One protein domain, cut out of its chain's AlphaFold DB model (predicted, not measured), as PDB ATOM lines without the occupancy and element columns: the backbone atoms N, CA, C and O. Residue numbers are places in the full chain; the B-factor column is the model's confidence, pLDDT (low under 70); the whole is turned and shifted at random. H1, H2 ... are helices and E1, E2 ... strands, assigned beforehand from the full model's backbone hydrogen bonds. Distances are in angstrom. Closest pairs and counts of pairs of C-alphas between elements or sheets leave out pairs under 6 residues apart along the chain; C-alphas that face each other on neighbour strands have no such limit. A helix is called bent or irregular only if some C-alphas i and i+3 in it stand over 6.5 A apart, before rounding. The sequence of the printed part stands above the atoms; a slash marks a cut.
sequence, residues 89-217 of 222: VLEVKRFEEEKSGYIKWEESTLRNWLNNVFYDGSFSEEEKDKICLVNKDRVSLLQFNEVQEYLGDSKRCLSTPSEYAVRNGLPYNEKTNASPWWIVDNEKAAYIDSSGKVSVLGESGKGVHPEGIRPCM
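This is residues 89 to 217 of the 222 residues of an uncharacterized protein of Butyrivibrio fibrisolvens DSM 3071 (UniProt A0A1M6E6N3). A small antiparallel sheet of three strands, E2, E3 and E4, has the helix H3 over one face, and a second, shorter pair of strands, E1 and E5, meets E2 near Trp 181, with H4 beside E1. E5 runs on into E6, and the longest helix, H1, comes closest to E6 at Leu 114 and Pro 215 and stays apart from E2, E3 and E4, with H2 after it at one end of the longest axis; residues 168 to 180 loop out toward the other end. The printed part has 129 residues, with four named helices and six named strands in the order E1 H1 H2 H3 H4 E2 E3 E4 E5 E6. The class is mixed, helices and strands, with under half of the residues, 55, in named elements. The whole is compact and rounded, with a radius of gyration of the C-alphas of 14.1 A and spans of 40 by 32 by 32 A.

E2, residues 181 to 185, E3, residues 188 to 192, and E4, residues 198 to 200, form a meander, each strand the antiparallel neighbour of the one before, in the order E2 - E3 - E4. E2 and E3 are a hairpin at 138 degrees between directions, with N 183 and O 190 within hydrogen-bond range at 2.8 A. E3 and E4 are also a hairpin, at 156 degrees, with N 199 and O 191 at 2.8 A. H3, residues 144 to 151, is on this sheet at a height over the sheet of 9.8 A; it lies over E2, but only just, with 3 of its 8 C-alphas, and runs along the strands at 9 degrees to E2 on the local plane. The closest C-alphas of H3 and E2 are those of Phe 144 and Asp 185, 5.1 A apart. The closest C-alphas of E2 and E5, residues 211 to 213, are those of Trp 181 and Gly 212, 3.9 A apart. E5 is the antiparallel neighbour of E1, residues 91 to 93, at 132 degrees, with N 213 and O 91 within hydrogen-bond range at 2.8 A. H4, residues 163 to 167, comes closest to E1 at the C-alphas of Ala 165 and Glu 91, 4.4 A apart. E5 runs on into E6, residues 215 to 217, at 34 degrees. E6 pairs with no named strand, but its residues 215 to 216 pair antiparallel with residues 140 to 141. The closest C-alphas of E6 and H1, residues 109 to 122, are those of Pro 215 and Leu 114, 7.8 A apart. H1 and H2, residues 125 to 130, are close but not clearly touching, at a steep tilt of 61 degrees, opposite ways; their closest C-alphas, of Tyr 119 and Lys 128, are 8.0 A apart. Every O i to N i+4 pair is within hydrogen-bond range in H3 and H4, against 7 of 10 in H1 and 1 of 2 in H2.

E2 measures 13.2 A from first to last C-alpha, from (161.515, 131.897, 96.739) at Trp 181, and E3 13.4 A; E4 measures 6.7 A. H3 spans 10.1 A and H1 17.8 A, beginning at C-alpha 109, (173.976, 134.192, 87.200). H1 is neither bent nor irregular, but only just: C-alphas 115 and 118 are 6.3 A apart. H2 spans 9.0 A, H4 6.1 A, E1 6.8 A and E5 6.7 A. E6 spans 6.9 A and ends at C-alpha 217, (168.998, 118.064, 93.644).

The two C-alphas farthest apart, of Asp 129 and Lys 175, are 40.1 A apart. The printed part has no cut. The links E1 to H1, H2 to H3, H3 to H4 and H4 to E2 are long. The mean pLDDT of the printed part is 91.8, and residues 202 to 203 are under 70.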
ATOM      1  N   VAL A  89     164.721 128.293 103.334       96.62
ATOM      2  CA  VAL A  89     165.366 129.194 102.371       96.62
ATOM      3  C   VAL A  89     166.753 129.529 102.892       96.62
ATOM      4  O   VAL A  89     166.875 130.112 103.966       96.62
ATOM      5  N   LEU A  90     167.787 129.170 102.137       96.94
ATOM      6  CA  LEU A  90     169.167 129.246 102.624       96.94
ATOM      7  C   LEU A  90     169.796 130.625 102.413       96.94
ATOM      8  O   LEU A  90     170.654 131.040 103.182       96.94
ATOM      9  N   GLU A  91     169.381 131.326 101.361       96.62
ATOM     10  CA  GLU A  91     170.024 132.548 100.881       96.62
ATOM     11  C   GLU A  91     169.040 133.376 100.038       96.62
ATOM     12  O   GLU A  91     168.006 132.864  99.603       96.62
ATOM     13  N   VAL A  92     169.360 134.645  99.781       96.44
ATOM     14  CA  VAL A  92     168.613 135.543  98.888       96.44
ATOM     15  C   VAL A  92     169.505 136.073  97.769       96.44
ATOM     16  O   VAL A  92     170.591 136.599  98.018       96.44
ATOM     17  N   LYS A  93     169.064 135.927  96.513       95.81
ATOM     18  CA  LYS A  93     169.769 136.459  95.326       95.81
ATOM     19  C   LYS A  93     168.799 136.857  94.230       95.81
ATOM     20  O   LYS A  93     167.655 136.403  94.202       95.81
ATOM     21  N   ARG A  94     169.261 137.680  93.287       95.31
ATOM     22  CA  ARG A  94     168.539 137.851  92.023       95.31
ATOM     23  C   ARG A  94     168.703 136.613  91.155       95.31
ATOM     24  O   ARG A  94     169.719 135.924  91.221       95.31
ATOM     25  N   PHE A  95     167.723 136.393  90.287       95.25
ATOM     26  CA  PHE A  95     167.849 135.425  89.203       95.25
ATOM     27  C   PHE A  95     169.038 135.769  88.289       95.25
ATOM     28  O   PHE A  95     169.843 134.911  87.939       95.25
ATOM     29  N   GLU A  96     169.190 137.057  87.979       95.06
ATOM     30  CA  GLU A  96     170.279 137.616  87.187       95.06
ATOM     31  C   GLU A  96     170.798 138.902  87.849       95.06
ATOM     32  O   GLU A  96     170.018 139.819  88.109       95.06
ATOM     33  N   GLU A  97     172.107 139.000  88.090       93.19
ATOM     34  CA  GLU A  97     172.739 140.162  88.741       93.19
ATOM     35  C   GLU A  97     173.380 141.151  87.744       93.19
ATOM     36  O   GLU A  97     173.556 142.335  88.058       93.19
ATOM     37  N   GLU A  98     173.739 140.707  86.535       90.81
ATOM     38  CA  GLU A  98     174.551 141.507  85.608       90.81
ATOM     39  C   GLU A  98     173.713 142.171  84.515       90.81
ATOM     40  O   GLU A  98     173.877 143.369  84.246       90.81
ATOM     41  N   LYS A  99     172.790 141.421  83.908       87.88
ATOM     42  CA  LYS A  99     172.024 141.840  82.726       87.88
ATOM     43  C   LYS A  99     170.597 142.245  83.075       87.88
ATOM     44  O   LYS A  99     169.948 141.653  83.925       87.88
ATOM     45  N   SER A 100     170.079 143.260  82.388       86.94
ATOM     46  CA  SER A 100     168.654 143.618  82.452       86.94
ATOM     47  C   SER A 100     167.877 142.949  81.317       86.94
ATOM     48  O   SER A 100     168.450 142.676  80.264       86.94
ATOM     49  N   GLY A 101     166.572 142.751  81.511       84.75
ATOM     50  CA  GLY A 101     165.687 142.115  80.535       84.75
ATOM     51  C   GLY A 101     165.525 140.613  80.761       84.75
ATOM     52  O   GLY A 101     165.856 140.097  81.824       84.75
ATOM     53  N   TYR A 102     164.971 139.926  79.764       87.94
ATOM     54  CA  TYR A 102     164.725 138.487  79.811       87.94
ATOM     55  C   TYR A 102     166.031 137.688  79.778       87.94
ATOM     56  O   TYR A 102     166.783 137.784  78.808       87.94
ATOM     57  N   ILE A 103     166.245 136.858  80.799       92.81
ATOM     58  CA  ILE A 103     167.338 135.889  80.878       92.81
ATOM     59  C   ILE A 103     166.759 134.514  81.178       92.81
ATOM     60  O   ILE A 103     165.899 134.368  82.048       92.81
ATOM     61  N   LYS A 104     167.240 133.509  80.449       94.00
ATOM     62  CA  LYS A 104     166.876 132.113  80.681       94.00
ATOM     63  C   LYS A 104     167.634 131.530  81.867       94.00
ATOM     64  O   LYS A 104     168.760 131.941  82.136       94.00
ATOM     65  N   TRP A 105     167.065 130.508  82.499       95.25
ATOM     66  CA  TRP A 105     167.722 129.730  83.549       95.25
ATOM     67  C   TRP A 105     169.132 129.294  83.148       95.25
ATOM     68  O   TRP A 105     170.082 129.588  83.879       95.25
ATOM     69  N   GLU A 106     169.280 128.688  81.964       95.19
ATOM     70  CA  GLU A 106     170.567 128.199  81.455       95.19
ATOM     71  C   GLU A 106     171.683 129.265  81.416       95.19
ATOM     72  O   GLU A 106     172.856 128.915  81.574       95.19
ATOM     73  N   GLU A 107     171.322 130.544  81.257       94.50
ATOM     74  CA  GLU A 107     172.234 131.693  81.137       94.50
ATOM     75  C   GLU A 107     172.350 132.527  82.423       94.50
ATOM     76  O   GLU A 107     173.150 133.462  82.474       94.50
ATOM     77  N   SER A 108     171.538 132.220  83.435       95.88
ATOM     78  CA  SER A 108     171.379 133.053  84.626       95.88
ATOM     79  C   SER A 108     172.602 133.015  85.546       95.88
ATOM     80  O   SER A 108     173.206 131.958  85.785       95.88
ATOM     81  N   THR A 109     172.940 134.159  86.150       97.19
ATOM     82  CA  THR A 109     173.976 134.192  87.200       97.19
ATOM     83  C   THR A 109     173.603 133.337  88.413       97.19
ATOM     84  O   THR A 109     174.498 132.808  89.075       97.19
ATOM     85  N   LEU A 110     172.307 133.157  88.700       97.62
ATOM     86  CA  LEU A 110     171.842 132.305  89.797       97.62
ATOM     87  C   LEU A 110     172.183 130.827  89.572       97.62
ATOM     88  O   LEU A 110     172.727 130.186  90.473       97.62
ATOM     89  N   ARG A 111     171.943 130.295  88.366       97.88
ATOM     90  CA  ARG A 111     172.337 128.923  88.005       97.88
ATOM     91  C   ARG A 111     173.843 128.718  88.140       97.88
ATOM     92  O   ARG A 111     174.283 127.699  88.679       97.88
ATOM     93  N   ASN A 112     174.627 129.698  87.684       98.06
ATOM     94  CA  ASN A 112     176.083 129.680  87.815       98.06
ATOM     95  C   ASN A 112     176.520 129.655  89.288       98.06
ATOM     96  O   ASN A 112     177.378 128.860  89.664       98.06
ATOM     97  N   TRP A 113     175.904 130.486  90.132       98.50
ATOM     98  CA  TRP A 113     176.188 130.500  91.565       98.50
ATOM     99  C   TRP A 113     175.834 129.166  92.237       98.50
ATOM    100  O   TRP A 113     176.656 128.641  92.987       98.50
ATOM    101  N   LEU A 114     174.665 128.583  91.932       98.69
ATOM    102  CA  LEU A 114     174.260 127.291  92.497       98.69
ATOM    103  C   LEU A 114     175.272 126.183  92.195       98.69
ATOM    104  O   LEU A 114     175.610 125.401  93.079       98.69
ATOM    105  N   ASN A 115     175.773 126.132  90.960       98.69
ATOM    106  CA  ASN A 115     176.597 125.016  90.497       98.69
ATOM    107  C   ASN A 115     178.104 125.195  90.732       98.69
ATOM    108  O   ASN A 115     178.806 124.192  90.747       98.69
ATOM    109  N   ASN A 116     178.595 126.422  90.945       98.19
ATOM    110  CA  ASN A 116     180.038 126.692  91.090       98.19
ATOM    111  C   ASN A 116     180.433 127.348  92.420       98.19
ATOM    112  O   ASN A 116     181.607 127.371  92.767       98.19
ATOM    113  N   VAL A 117     179.492 127.942  93.158       98.31
ATOM    114  CA  VAL A 117     179.792 128.595  94.445       98.31
ATOM    115  C   VAL A 117     179.098 127.857  95.575       98.31
ATOM    116  O   VAL A 117     179.757 127.404  96.505       98.31
ATOM    117  N   PHE A 118     177.777 127.696  95.481       98.56
ATOM    118  CA  PHE A 118     177.017 126.952  96.477       98.56
ATOM    119  C   PHE A 118     177.435 125.482  96.493       98.56
ATOM    120  O   PHE A 118     177.828 124.991  97.545       98.56
ATOM    121  N   TYR A 119     177.415 124.799  95.346       98.69
ATOM    122  CA  TYR A 119     177.809 123.392  95.259       98.69
ATOM    123  C   TYR A 119     179.230 123.148  95.786       98.69
ATOM    124  O   TYR A 119     179.448 122.254  96.602       98.69
ATOM    125  N   ASP A 120     180.193 123.975  95.376       98.31
ATOM    126  CA  ASP A 120     181.585 123.780  95.776       98.31
ATOM    127  C   ASP A 120     181.860 124.114  97.240       98.31
ATOM    128  O   ASP A 120     182.714 123.469  97.849       98.31
ATOM    129  N   GLY A 121     181.145 125.094  97.798       97.56
ATOM    130  CA  GLY A 121     181.300 125.508  99.191       97.56
ATOM    131  C   GLY A 121     180.475 124.701 100.193       97.56
ATOM    132  O   GLY A 121     180.844 124.657 101.364       97.56
ATOM    133  N   SER A 122     179.375 124.078  99.757       98.19
ATOM    134  CA  SER A 122     178.399 123.471 100.677       98.19
ATOM    135  C   SER A 122     178.560 121.968 100.847       98.19
ATOM    136  O   SER A 122     178.100 121.424 101.845       98.19
ATOM    137  N   PHE A 123     179.194 121.282  99.895       98.56
ATOM    138  CA  PHE A 123     179.320 119.825  99.914       98.56
ATOM    139  C   PHE A 123     180.786 119.410  99.980       98.56
ATOM    140  O   PHE A 123     181.641 119.965  99.288       98.56
ATOM    141  N   SER A 124     181.079 118.411 100.804       98.06
ATOM    142  CA  SER A 124     182.374 117.728 100.796       98.06
ATOM    143  C   SER A 124     182.543 116.880  99.533       98.06
ATOM    144  O   SER A 124     181.567 116.539  98.873       98.06
ATOM    145  N   GLU A 125     183.776 116.490  99.205       98.06
ATOM    146  CA  GLU A 125     184.045 115.671  98.013       98.06
ATOM    147  C   GLU A 125     183.286 114.326  98.033       98.06
ATOM    148  O   GLU A 125     182.733 113.926  97.014       98.06
ATOM    149  N   GLU A 126     183.144 113.683  99.199       97.00
ATOM    150  CA  GLU A 126     182.345 112.451  99.339       97.00
ATOM    151  C   GLU A 126     180.849 112.688  99.061       97.00
ATOM    152  O   GLU A 126     180.169 111.851  98.468       97.00
ATOM    153  N   GLU A 127     180.309 113.834  99.480       98.06
ATOM    154  CA  GLU A 127     178.914 114.191  99.211       98.06
ATOM    155  C   GLU A 127     178.715 114.563  97.737       98.06
ATOM    156  O   GLU A 127     177.725 114.153  97.128       98.06
ATOM    157  N   LYS A 128     179.676 115.279  97.140       98.44
ATOM    158  CA  LYS A 128     179.688 115.630  95.712       98.44
ATOM    159  C   LYS A 128     179.638 114.395  94.817       98.44
ATOM    160  O   LYS A 128     178.918 114.413  93.817       98.44
ATOM    161  N   ASP A 129     180.320 113.316  95.196       97.44
ATOM    162  CA  ASP A 129     180.288 112.045  94.463       97.44
ATOM    163  C   ASP A 129     178.882 111.419  94.409       97.44
ATOM    164  O   ASP A 129     178.547 110.721  93.448       97.44
ATOM    165  N   LYS A 130     178.024 111.710  95.396       97.69
ATOM    166  CA  LYS A 130     176.637 111.217  95.457       97.69
ATOM    167  C   LYS A 130     175.650 112.117  94.715       97.69
ATOM    168  O   LYS A 130     174.592 111.641  94.299       97.69
ATOM    169  N   ILE A 131     175.952 113.402  94.529       98.50
ATOM    170  CA  ILE A 131     175.048 114.347  93.857       98.50
ATOM    171  C   ILE A 131     175.022 114.048  92.357       98.50
ATOM    172  O   ILE A 131     176.047 114.064  91.687       98.50
ATOM    173  N   CYS A 132     173.849 113.795  91.788       98.12
ATOM    174  CA  CYS A 132     173.687 113.456  90.377       98.12
ATOM    175  C   CYS A 132     173.781 114.695  89.473       98.12
ATOM    176  O   CYS A 132     173.301 115.770  89.819       98.12
ATOM    177  N   LEU A 133     174.340 114.533  88.269       98.00
ATOM    178  CA  LEU A 133     174.262 115.548  87.214       98.00
ATOM    179  C   LEU A 133     172.975 115.346  86.399       98.00
ATOM    180  O   LEU A 133     172.829 114.326  85.725       98.00
ATOM    181  N   VAL A 134     172.071 116.323  86.425       96.19
ATOM    182  CA  VAL A 134     170.794 116.313  85.692       96.19
ATOM    183  C   VAL A 134     170.711 117.580  84.850       96.19
ATOM    184  O   VAL A 134     170.855 118.676  85.368       96.19
ATOM    185  N   ASN A 135     170.527 117.454  83.532       94.12
ATOM    186  CA  ASN A 135     170.473 118.602  82.610       94.12
ATOM    187  C   ASN A 135     171.664 119.577  82.738       94.12
ATOM    188  O   ASN A 135     171.523 120.775  82.518       94.12
ATOM    189  N   LYS A 136     172.860 119.045  83.034       96.62
ATOM    190  CA  LYS A 136     174.100 119.805  83.304       96.62
ATOM    191  C   LYS A 136     174.097 120.599  84.622       96.62
ATOM    192  O   LYS A 136     175.023 121.377  84.829       96.62
ATOM    193  N   ASP A 137     173.128 120.362  85.500       97.81
ATOM    194  CA  ASP A 137     173.048 120.930  86.844       97.81
ATOM    195  C   ASP A 137     173.288 119.830  87.888       97.81
ATOM    196  O   ASP A 137     172.741 118.729  87.797       97.81
ATOM    197  N   ARG A 138     174.132 120.116  88.880       98.38
ATOM    198  CA  ARG A 138     174.241 119.329  90.120       98.38
ATOM    199  C   ARG A 138     173.223 119.814  91.146       98.38
ATOM    200  O   ARG A 138     172.645 119.016  91.873       98.38
ATOM    201  N   VAL A 139     172.999 121.127  91.169       98.56
ATOM    202  CA  VAL A 139     172.021 121.800  92.021       98.56
ATOM    203  C   VAL A 139     171.183 122.722  91.147       98.56
ATOM    204  O   VAL A 139     171.718 123.475  90.331       98.56
ATOM    205  N   SER A 140     169.867 122.661  91.315       98.19
ATOM    206  CA  SER A 140     168.920 123.468  90.549       98.19
ATOM    207  C   SER A 140     167.841 124.058  91.456       98.19
ATOM    208  O   SER A 140     167.944 124.003  92.685       98.19
ATOM    209  N   LEU A 141     166.822 124.643  90.840       97.81
ATOM    210  CA  LEU A 141     165.587 125.065  91.488       97.81
ATOM    211  C   LEU A 141     164.436 124.175  91.027       97.81
ATOM    212  O   LEU A 141     164.463 123.639  89.916       97.81
ATOM    213  N   LEU A 142     163.420 124.058  91.879       96.62
ATOM    214  CA  LEU A 142     162.231 123.269  91.581       96.62
ATOM    215  C   LEU A 142     161.525 123.837  90.341       96.62
ATOM    216  O   LEU A 142     161.361 125.056  90.211       96.62
ATOM    217  N   GLN A 143     161.106 122.965  89.432       96.00
ATOM    218  CA  GLN A 143     160.360 123.345  88.240       96.00
ATOM    219  C   GLN A 143     158.875 123.548  88.563       96.00
ATOM    220  O   GLN A 143     158.328 122.943  89.483       96.00
ATOM    221  N   PHE A 144     158.175 124.368  87.779       93.50
ATOM    222  CA  PHE A 144     156.752 124.641  87.998       93.50
ATOM    223  C   PHE A 144     155.879 123.374  88.011       93.50
ATOM    224  O   PHE A 144     154.992 123.242  88.854       93.50
ATOM    225  N   ASN A 145     156.137 122.420  87.116       93.88
ATOM    226  CA  ASN A 145     155.438 121.132  87.111       93.88
ATOM    227  C   ASN A 145     155.766 120.291  88.358       93.88
ATOM    228  O   ASN A 145     154.864 119.678  88.918       93.88
ATOM    229  N   GLU A 146     157.012 120.324  88.832       95.12
ATOM    230  CA  GLU A 146     157.448 119.623  90.049       95.12
ATOM    231  C   GLU A 146     156.832 120.239  91.317       95.12
ATOM    232  O   GLU A 146     156.496 119.522  92.257       95.12
ATOM    233  N   VAL A 147     156.604 121.560  91.342       92.81
ATOM    234  CA  VAL A 147     155.829 122.217  92.411       92.81
ATOM    235  C   VAL A 147     154.427 121.612  92.486       92.81
ATOM    236  O   VAL A 147     153.968 121.267  93.573       92.81
ATOM    237  N   GLN A 148     153.745 121.466  91.346       89.94
ATOM    238  CA  GLN A 148     152.394 120.894  91.314       89.94
ATOM    239  C   GLN A 148     152.385 119.419  91.723       89.94
ATOM    240  O   GLN A 148     151.487 118.992  92.444       89.94
ATOM    241  N   GLU A 149     153.387 118.660  91.286       93.62
ATOM    242  CA  GLU A 149     153.500 117.227  91.551       93.62
ATOM    243  C   GLU A 149     153.846 116.918  93.015       93.62
ATOM    244  O   GLU A 149     153.183 116.096  93.648       93.62
ATOM    245  N   TYR A 150     154.855 117.594  93.573       93.31
ATOM    246  CA  TYR A 150     155.413 117.243  94.883       93.31
ATOM    247  C   TYR A 150     154.908 118.106  96.032       93.31
ATOM    248  O   TYR A 150     154.884 117.654  97.185       93.31
ATOM    249  N   LEU A 151     154.554 119.363  95.751       90.38
ATOM    250  CA  LEU A 151     154.128 120.301  96.783       90.38
ATOM    251  C   LEU A 151     152.613 120.509  96.761       90.38
ATOM    252  O   LEU A 151     152.014 120.511  97.832       90.38
ATOM    253  N   GLY A 152     151.973 120.627  95.594       82.19
ATOM    254  CA  GLY A 152     150.533 120.902  95.496       82.19
ATOM    255  C   GLY A 152     150.118 122.091  96.381       82.19
ATOM    256  O   GLY A 152     150.797 123.115  96.408       82.19
ATOM    257  N   ASP A 153     149.057 121.921  97.179       72.19
ATOM    258  CA  ASP A 153     148.608 122.901  98.191       72.19
ATOM    259  C   ASP A 153     149.272 122.703  99.574       72.19
ATOM    260  O   ASP A 153     148.756 123.118 100.616       72.19
ATOM    261  N   SER A 154     150.407 122.003  99.629       70.69
ATOM    262  CA  SER A 154     151.091 121.705 100.883       70.69
ATOM    263  C   SER A 154     151.652 122.964 101.535       70.69
ATOM    264  O   SER A 154     152.185 123.860 100.880       70.69
ATOM    265  N   LYS A 155     151.697 122.957 102.874       72.44
ATOM    266  CA  LYS A 155     152.498 123.913 103.654       72.44
ATOM    267  C   LYS A 155     153.970 123.929 103.229       72.44
ATOM    268  O   LYS A 155     154.640 124.904 103.514       72.44
ATOM    269  N   ARG A 156     154.465 122.901 102.527       76.44
ATOM    270  CA  ARG A 156     155.823 122.864 101.954       76.44
ATOM    271  C   ARG A 156     156.075 123.955 100.902       76.44
ATOM    272  O   ARG A 156     157.239 124.274 100.667       76.44
ATOM    273  N   CYS A 157     155.026 124.522 100.294       78.00
ATOM    274  CA  CYS A 157     155.130 125.720  99.451       78.00
ATOM    275  C   CYS A 157     155.486 126.965 100.275       78.00
ATOM    276  O   CYS A 157     156.205 127.836  99.783       78.00
ATOM    277  N   LEU A 158     155.030 127.024 101.532       82.25
ATOM    278  CA  LEU A 158     155.462 128.033 102.493       82.25
ATOM    279  C   LEU A 158     156.876 127.674 102.948       82.25
ATOM    280  O   LEU A 158     157.130 126.572 103.432       82.25
ATOM    281  N   SER A 159     157.806 128.601 102.772       82.00
ATOM    282  CA  SER A 159     159.202 128.388 103.122       82.00
ATOM    283  C   SER A 159     159.599 129.262 104.296       82.00
ATOM    284  O   SER A 159     159.353 130.465 104.305       82.00
ATOM    285  N   THR A 160     160.219 128.654 105.300       90.50
ATOM    286  CA  THR A 160     160.814 129.405 106.403       90.50
ATOM    287  C   THR A 160     162.189 129.906 105.979       90.50
ATOM    288  O   THR A 160     162.985 129.100 105.489       90.50
ATOM    289  N   PRO A 161     162.486 131.209 106.102       93.00
ATOM    290  CA  PRO A 161     163.819 131.703 105.815       93.00
ATOM    291  C   PRO A 161     164.803 131.347 106.927       93.00
ATOM    292  O   PRO A 161     164.437 131.342 108.103       93.00
ATOM    293  N   SER A 162     166.057 131.081 106.555       93.69
ATOM    294  CA  SER A 162     167.164 131.069 107.509       93.69
ATOM    295  C   SER A 162     167.396 132.476 108.064       93.69
ATOM    296  O   SER A 162     167.091 133.482 107.408       93.69
ATOM    297  N   GLU A 163     167.964 132.577 109.265       93.50
ATOM    298  CA  GLU A 163     168.329 133.880 109.828       93.50
ATOM    299  C   GLU A 163     169.379 134.580 108.959       93.50
ATOM    300  O   GLU A 163     169.377 135.810 108.836       93.50
ATOM    301  N   TYR A 164     170.253 133.801 108.318       93.50
ATOM    302  CA  TYR A 164     171.233 134.298 107.360       93.50
ATOM    303  C   TYR A 164     170.575 134.951 106.135       93.50
ATOM    304  O   TYR A 164     170.903 136.085 105.780       93.50
ATOM    305  N   ALA A 165     169.577 134.297 105.531       94.88
ATOM    306  CA  ALA A 165     168.858 134.848 104.386       94.88
ATOM    307  C   ALA A 165     168.101 136.137 104.757       94.88
ATOM    308  O   ALA A 165     168.134 137.115 104.005       94.88
ATOM    309  N   VAL A 166     167.470 136.177 105.940       95.06
ATOM    310  CA  VAL A 166     166.814 137.395 106.455       95.06
ATOM    311  C   VAL A 166     167.825 138.526 106.629       95.06
ATOM    312  O   VAL A 166     167.574 139.648 106.183       95.06
ATOM    313  N   ARG A 167     168.993 138.248 107.223       93.88
ATOM    314  CA  ARG A 167     170.066 139.241 107.380       93.88
ATOM    315  C   ARG A 167     170.561 139.781 106.037       93.88
ATOM    316  O   ARG A 167     170.868 140.970 105.945       93.88
ATOM    317  N   ASN A 168     170.599 138.938 105.009       93.69
ATOM    318  CA  ASN A 168     170.969 139.321 103.646       93.69
ATOM    319  C   ASN A 168     169.848 140.057 102.885       93.69
ATOM    320  O   ASN A 168     170.044 140.461 101.739       93.69
ATOM    321  N   GLY A 169     168.701 140.301 103.528       93.12
ATOM    322  CA  GLY A 169     167.634 141.159 103.016       93.12
ATOM    323  C   GLY A 169     166.443 140.417 102.413       93.12
ATOM    324  O   GLY A 169     165.660 141.043 101.698       93.12
ATOM    325  N   LEU A 170     166.286 139.117 102.682       93.94
ATOM    326  CA  LEU A 170     165.115 138.359 102.248       93.94
ATOM    327  C   LEU A 170     163.848 138.876 102.952       93.94
ATOM    328  O   LEU A 170     163.770 138.809 104.183       93.94
ATOM    329  N   PRO A 171     162.829 139.360 102.219       90.44
ATOM    330  CA  PRO A 171     161.542 139.654 102.829       90.44
ATOM    331  C   PRO A 171     160.887 138.380 103.370       90.44
ATOM    332  O   PRO A 171     161.008 137.293 102.804       90.44
ATOM    333  N   TYR A 172     160.134 138.515 104.456       91.62
ATOM    334  CA  TYR A 172     159.324 137.430 104.995       91.62
ATOM    335  C   TYR A 172     158.060 137.979 105.651       91.62
ATOM    336  O   TYR A 172     157.979 139.140 106.054       91.62
ATOM    337  N   ASN A 173     157.037 137.137 105.733       89.06
ATOM    338  CA  ASN A 173     155.791 137.470 106.395       89.06
ATOM    339  C   ASN A 173     155.880 137.094 107.877       89.06
ATOM    340  O   ASN A 173     155.821 135.917 108.214       89.06
ATOM    341  N   GLU A 174     155.941 138.083 108.768       85.81
ATOM    342  CA  GLU A 174     156.102 137.871 110.219       85.81
ATOM    343  C   GLU A 174     155.028 136.973 110.859       85.81
ATOM    344  O   GLU A 174     155.282 136.317 111.866       85.81
ATOM    345  N   LYS A 175     153.811 136.921 110.296       84.44
ATOM    346  CA  LYS A 175     152.712 136.117 110.863       84.44
ATOM    347  C   LYS A 175     152.825 134.638 110.518       84.44
ATOM    348  O   LYS A 175     152.437 133.794 111.317       84.44
ATOM    349  N   THR A 176     153.278 134.343 109.305       82.81
ATOM    350  CA  THR A 176     153.363 132.972 108.766       82.81
ATOM    351  C   THR A 176     154.786 132.430 108.767       82.81
ATOM    352  O   THR A 176     154.979 131.237 108.563       82.81
ATOM    353  N   ASN A 177     155.765 133.301 109.014       86.31
ATOM    354  CA  ASN A 177     157.190 133.057 108.858       86.31
ATOM    355  C   ASN A 177     157.567 132.553 107.453       86.31
ATOM    356  O   ASN A 177     158.454 131.717 107.316       86.31
ATOM    357  N   ALA A 178     156.852 133.020 106.423       90.19
ATOM    358  CA  ALA A 178     157.014 132.564 105.046       90.19
ATOM    359  C   ALA A 178     157.733 133.598 104.168       90.19
ATOM    360  O   ALA A 178     157.357 134.777 104.163       90.19
ATOM    361  N   SER A 179     158.699 133.157 103.366       92.56
ATOM    362  CA  SER A 179     159.421 133.993 102.399       92.56
ATOM    363  C   SER A 179     159.097 133.626 100.954       92.56
ATOM    364  O   SER A 179     158.786 132.469 100.667       92.56
ATOM    365  N   PRO A 180     159.183 134.587 100.024       93.62
ATOM    366  CA  PRO A 180     159.158 134.265  98.614       93.62
ATOM    367  C   PRO A 180     160.446 133.541  98.202       93.62
ATOM    368  O   PRO A 180     161.515 133.771  98.776       93.62
ATOM    369  N   TRP A 181     160.356 132.648  97.220       95.75
ATOM    370  CA  TRP A 181     161.515 131.897  96.739       95.75
ATOM    371  C   TRP A 181     161.413 131.515  95.264       95.75
ATOM    372  O   TRP A 181     160.322 131.302  94.732       95.75
ATOM    373  N   TRP A 182     162.572 131.439  94.610       96.50
ATOM    374  CA  TRP A 182     162.703 131.170  93.183       96.50
ATOM    375  C   TRP A 182     162.329 129.733  92.810       96.50
ATOM    376  O   TRP A 182     162.785 128.773  93.426       96.50
ATOM    377  N   ILE A 183     161.587 129.608  91.715       95.88
ATOM    378  CA  ILE A 183     161.368 128.384  90.942       95.88
ATOM    379  C   ILE A 183     161.688 128.663  89.464       95.88
ATOM    380  O   ILE A 183     161.932 129.807  89.065       95.88
ATOM    381  N   VAL A 184     161.667 127.630  88.628       95.12
ATOM    382  CA  VAL A 184     161.836 127.780  87.175       95.12
ATOM    383  C   VAL A 184     160.593 127.269  86.451       95.12
ATOM    384  O   VAL A 184     160.036 126.234  86.797       95.12
ATOM    385  N   ASP A 185     160.136 128.001  85.439       93.25
ATOM    386  CA  ASP A 185     159.050 127.576  84.550       93.25
ATOM    387  C   ASP A 185     159.518 127.653  83.097       93.25
ATOM    388  O   ASP A 185     159.620 128.741  82.530       93.25
ATOM    389  N   ASN A 186     159.813 126.501  82.486       91.00
ATOM    390  CA  ASN A 186     160.247 126.408  81.087       91.00
ATOM    391  C   ASN A 186     161.398 127.382  80.757       91.00
ATOM    392  O   ASN A 186     161.276 128.219  79.858       91.00
ATOM    393  N   GLU A 187     162.504 127.286  81.504       91.88
ATOM    394  CA  GLU A 187     163.677 128.176  81.432       91.88
ATOM    395  C   GLU A 187     163.442 129.628  81.885       91.88
ATOM    396  O   GLU A 187     164.358 130.442  81.788       91.88
ATOM    397  N   LYS A 188     162.260 129.990  82.390       91.75
ATOM    398  CA  LYS A 188     161.963 131.349  82.875       91.75
ATOM    399  C   LYS A 188     162.017 131.411  84.388       91.75
ATOM    400  O   LYS A 188     161.681 130.434  85.057       91.75
ATOM    401  N   ALA A 189     162.362 132.574  84.933       93.50
ATOM    402  CA  ALA A 189     162.207 132.772  86.363       93.50
ATOM    403  C   ALA A 189     160.724 132.832  86.735       93.50
ATOM    404  O   ALA A 189     159.916 133.544  86.133       93.50
ATOM    405  N   ALA A 190     160.385 132.113  87.785       94.25
ATOM    406  CA  ALA A 190     159.118 132.217  88.472       94.25
ATOM    407  C   ALA A 190     159.411 132.162  89.972       94.25
ATOM    408  O   ALA A 190     160.516 131.832  90.388       94.25
ATOM    409  N   TYR A 191     158.454 132.512  90.809       93.38
ATOM    410  CA  TYR A 191     158.641 132.419  92.249       93.38
ATOM    411  C   TYR A 191     157.347 131.992  92.917       93.38
ATOM    412  O   TYR A 191     156.253 132.153  92.370       93.38
ATOM    413  N   ILE A 192     157.482 131.430  94.106       92.44
ATOM    414  CA  ILE A 192     156.371 131.215  95.021       92.44
ATOM    415  C   ILE A 192     156.396 132.371  96.008       92.44
ATOM    416  O   ILE A 192     157.437 132.639  96.599       92.44
ATOM    417  N   ASP A 193     155.284 133.086  96.151       90.44
ATOM    418  CA  ASP A 193     155.173 134.184  97.110       90.44
ATOM    419  C   ASP A 193     155.006 133.676  98.557       90.44
ATOM    420  O   ASP A 193     154.774 132.492  98.808       90.44
ATOM    421  N   SER A 194     155.064 134.580  99.539       88.38
ATOM    422  CA  SER A 194     154.859 134.240 100.959       88.38
ATOM    423  C   SER A 194     153.470 133.665 101.292       88.38
ATOM    424  O   SER A 194     153.239 133.280 102.437       88.38
ATOM    425  N   SER A 195     152.524 133.634 100.346       85.50
ATOM    426  CA  SER A 195     151.225 132.966 100.504       85.50
ATOM    427  C   SER A 195     151.201 131.546  99.926       85.50
ATOM    428  O   SER A 195     150.197 130.851 100.074       85.50
ATOM    429  N   GLY A 196     152.300 131.099  99.308       84.50
ATOM    430  CA  GLY A 196     152.411 129.795  98.657       84.50
ATOM    431  C   GLY A 196     151.935 129.795  97.203       84.50
ATOM    432  O   GLY A 196     151.826 128.727  96.603       84.50
ATOM    433  N   LYS A 197     151.653 130.965  96.616       86.56
ATOM    434  CA  LYS A 197     151.148 131.068  95.246       86.56
ATOM    435  C   LYS A 197     152.288 131.277  94.253       86.56
ATOM    436  O   LYS A 197     153.134 132.148  94.433       86.56
ATOM    437  N   VAL A 198     152.254 130.520  93.159       88.44
ATOM    438  CA  VAL A 198     153.190 130.690  92.043       88.44
ATOM    439  C   VAL A 198     152.871 131.955  91.241       88.44
ATOM    440  O   VAL A 198     151.723 132.194  90.858       88.44
ATOM    441  N   SER A 199     153.916 132.714  90.922       86.44
ATOM    442  CA  SER A 199     153.908 133.830  89.979       86.44
ATOM    443  C   SER A 199     155.036 133.660  88.960       86.44
ATOM    444  O   SER A 199     156.201 133.525  89.326       86.44
ATOM    445  N   VAL A 200     154.696 133.669  87.668       80.31
ATOM    446  CA  VAL A 200     155.677 133.585  86.573       80.31
ATOM    447  C   VAL A 200     156.111 134.986  86.172       80.31
ATOM    448  O   VAL A 200     155.267 135.843  85.896       80.31
ATOM    449  N   LEU A 201     157.422 135.221  86.110       78.19
ATOM    450  CA  LEU A 201     157.969 136.498  85.675       78.19
ATOM    451  C   LEU A 201     158.303 136.430  84.185       78.19
ATOM    452  O   LEU A 201     159.086 135.604  83.726       78.19
ATOM    453  N   GLY A 202     157.667 137.311  83.411       66.25
ATOM    454  CA  GLY A 202     157.913 137.417  81.972       66.25
ATOM    455  C   GLY A 202     159.300 137.976  81.646       66.25
ATOM    456  O   GLY A 202     159.907 137.546  80.671       66.25
ATOM    457  N   GLU A 203     159.811 138.893  82.469       66.56
ATOM    458  CA  GLU A 203     161.170 139.430  82.385       66.56
ATOM    459  C   GLU A 203     161.880 139.186  83.718       66.56
ATOM    460  O   GLU A 203     161.442 139.670  84.760       66.56
ATOM    461  N   SER A 204     162.975 138.431  83.683       74.88
ATOM    462  CA  SER A 204     163.797 138.104  84.843       74.88
ATOM    463  C   SER A 204     165.234 138.536  84.600       74.88
ATOM    464  O   SER A 204     165.987 137.860  83.905       74.88
ATOM    465  N   GLY A 205     165.585 139.694  85.155       76.12
ATOM    466  CA  GLY A 205     166.870 140.364  84.980       76.12
ATOM    467  C   GLY A 205     167.264 141.139  86.238       76.12
ATOM    468  O   GLY A 205     166.513 141.181  87.209       76.12
ATOM    469  N   LYS A 206     168.381 141.860  86.188       80.81
ATOM    470  CA  LYS A 206     168.925 142.724  87.254       80.81
ATOM    471  C   LYS A 206     167.928 143.710  87.883       80.81
ATOM    472  O   LYS A 206     168.105 144.119  89.029       80.81
ATOM    473  N   GLY A 207     166.894 144.112  87.139       71.94
ATOM    474  CA  GLY A 207     165.829 145.001  87.617       71.94
ATOM    475  C   GLY A 207     164.781 144.325  88.510       71.94
ATOM    476  O   GLY A 207     163.987 145.023  89.135       71.94
ATOM    477  N   VAL A 208     164.781 142.994  88.580       82.44
ATOM    478  CA  VAL A 208     163.871 142.222  89.426       82.44
ATOM    479  C   VAL A 208     164.424 142.141  90.848       82.44
ATOM    480  O   VAL A 208     165.638 142.134  91.078       82.44
ATOM    481  N   HIS A 209     163.514 142.141  91.819       86.69
ATOM    482  CA  HIS A 209     163.845 141.994  93.230       86.69
ATOM    483  C   HIS A 209     164.502 140.626  93.483       86.69
ATOM    484  O   HIS A 209     164.199 139.663  92.777       86.69
ATOM    485  N   PRO A 210     165.441 140.525  94.435       92.50
ATOM    486  CA  PRO A 210     165.983 139.233  94.813       92.50
ATOM    487  C   PRO A 210     164.937 138.436  95.601       92.50
ATOM    488  O   PRO A 210     164.194 139.010  96.393       92.50
ATOM    489  N   GLU A 211     164.926 137.122  95.411       94.81
ATOM    490  CA  GLU A 211     164.043 136.199  96.127       94.81
ATOM    491  C   GLU A 211     164.871 135.112  96.813       94.81
ATOM    492  O   GLU A 211     166.081 134.965  96.589       94.81
ATOM    493  N   GLY A 212     164.203 134.349  97.672       96.62
ATOM    494  CA  GLY A 212     164.792 133.245  98.404       96.62
ATOM    495  C   GLY A 212     165.270 132.101  97.514       96.62
ATOM    496  O   GLY A 212     164.673 131.794  96.484       96.62
ATOM    497  N   ILE A 213     166.323 131.413  97.941       97.62
ATOM    498  CA  ILE A 213     166.858 130.225  97.281       97.62
ATOM    499  C   ILE A 213     166.525 128.985  98.111       97.62
ATOM    500  O   ILE A 213     166.992 128.829  99.243       97.62
ATOM    501  N   ARG A 214     165.756 128.076  97.505       97.12
ATOM    502  CA  ARG A 214     165.567 126.703  97.983       97.12
ATOM    503  C   ARG A 214     166.101 125.732  96.941       97.12
ATOM    504  O   ARG A 214     165.380 125.417  95.992       97.12
ATOM    505  N   PRO A 215     167.369 125.315  97.052       98.25
ATOM    506  CA  PRO A 215     167.941 124.410  96.076       98.25
ATOM    507  C   PRO A 215     167.242 123.050  96.117       98.25
ATOM    508  O   PRO A 215     166.790 122.588  97.168       98.25
ATOM    509  N   CYS A 216     167.220 122.391  94.966       98.50
ATOM    510  CA  CYS A 216     166.852 120.992  94.835       98.50
ATOM    511  C   CYS A 216     167.921 120.222  94.060       98.50
ATOM    512  O   CYS A 216     168.616 120.786  93.206       98.50
ATOM    513  N   MET A 217     168.039 118.926  94.330       98.56
ATOM    514  CA  MET A 217     168.998 118.064  93.644       98.56
ATOM    515  C   MET A 217     168.640 116.589  93.772       98.56
ATOM    516  O   MET A 217     167.960 116.170  94.707       98.56
TER     517      MET A 217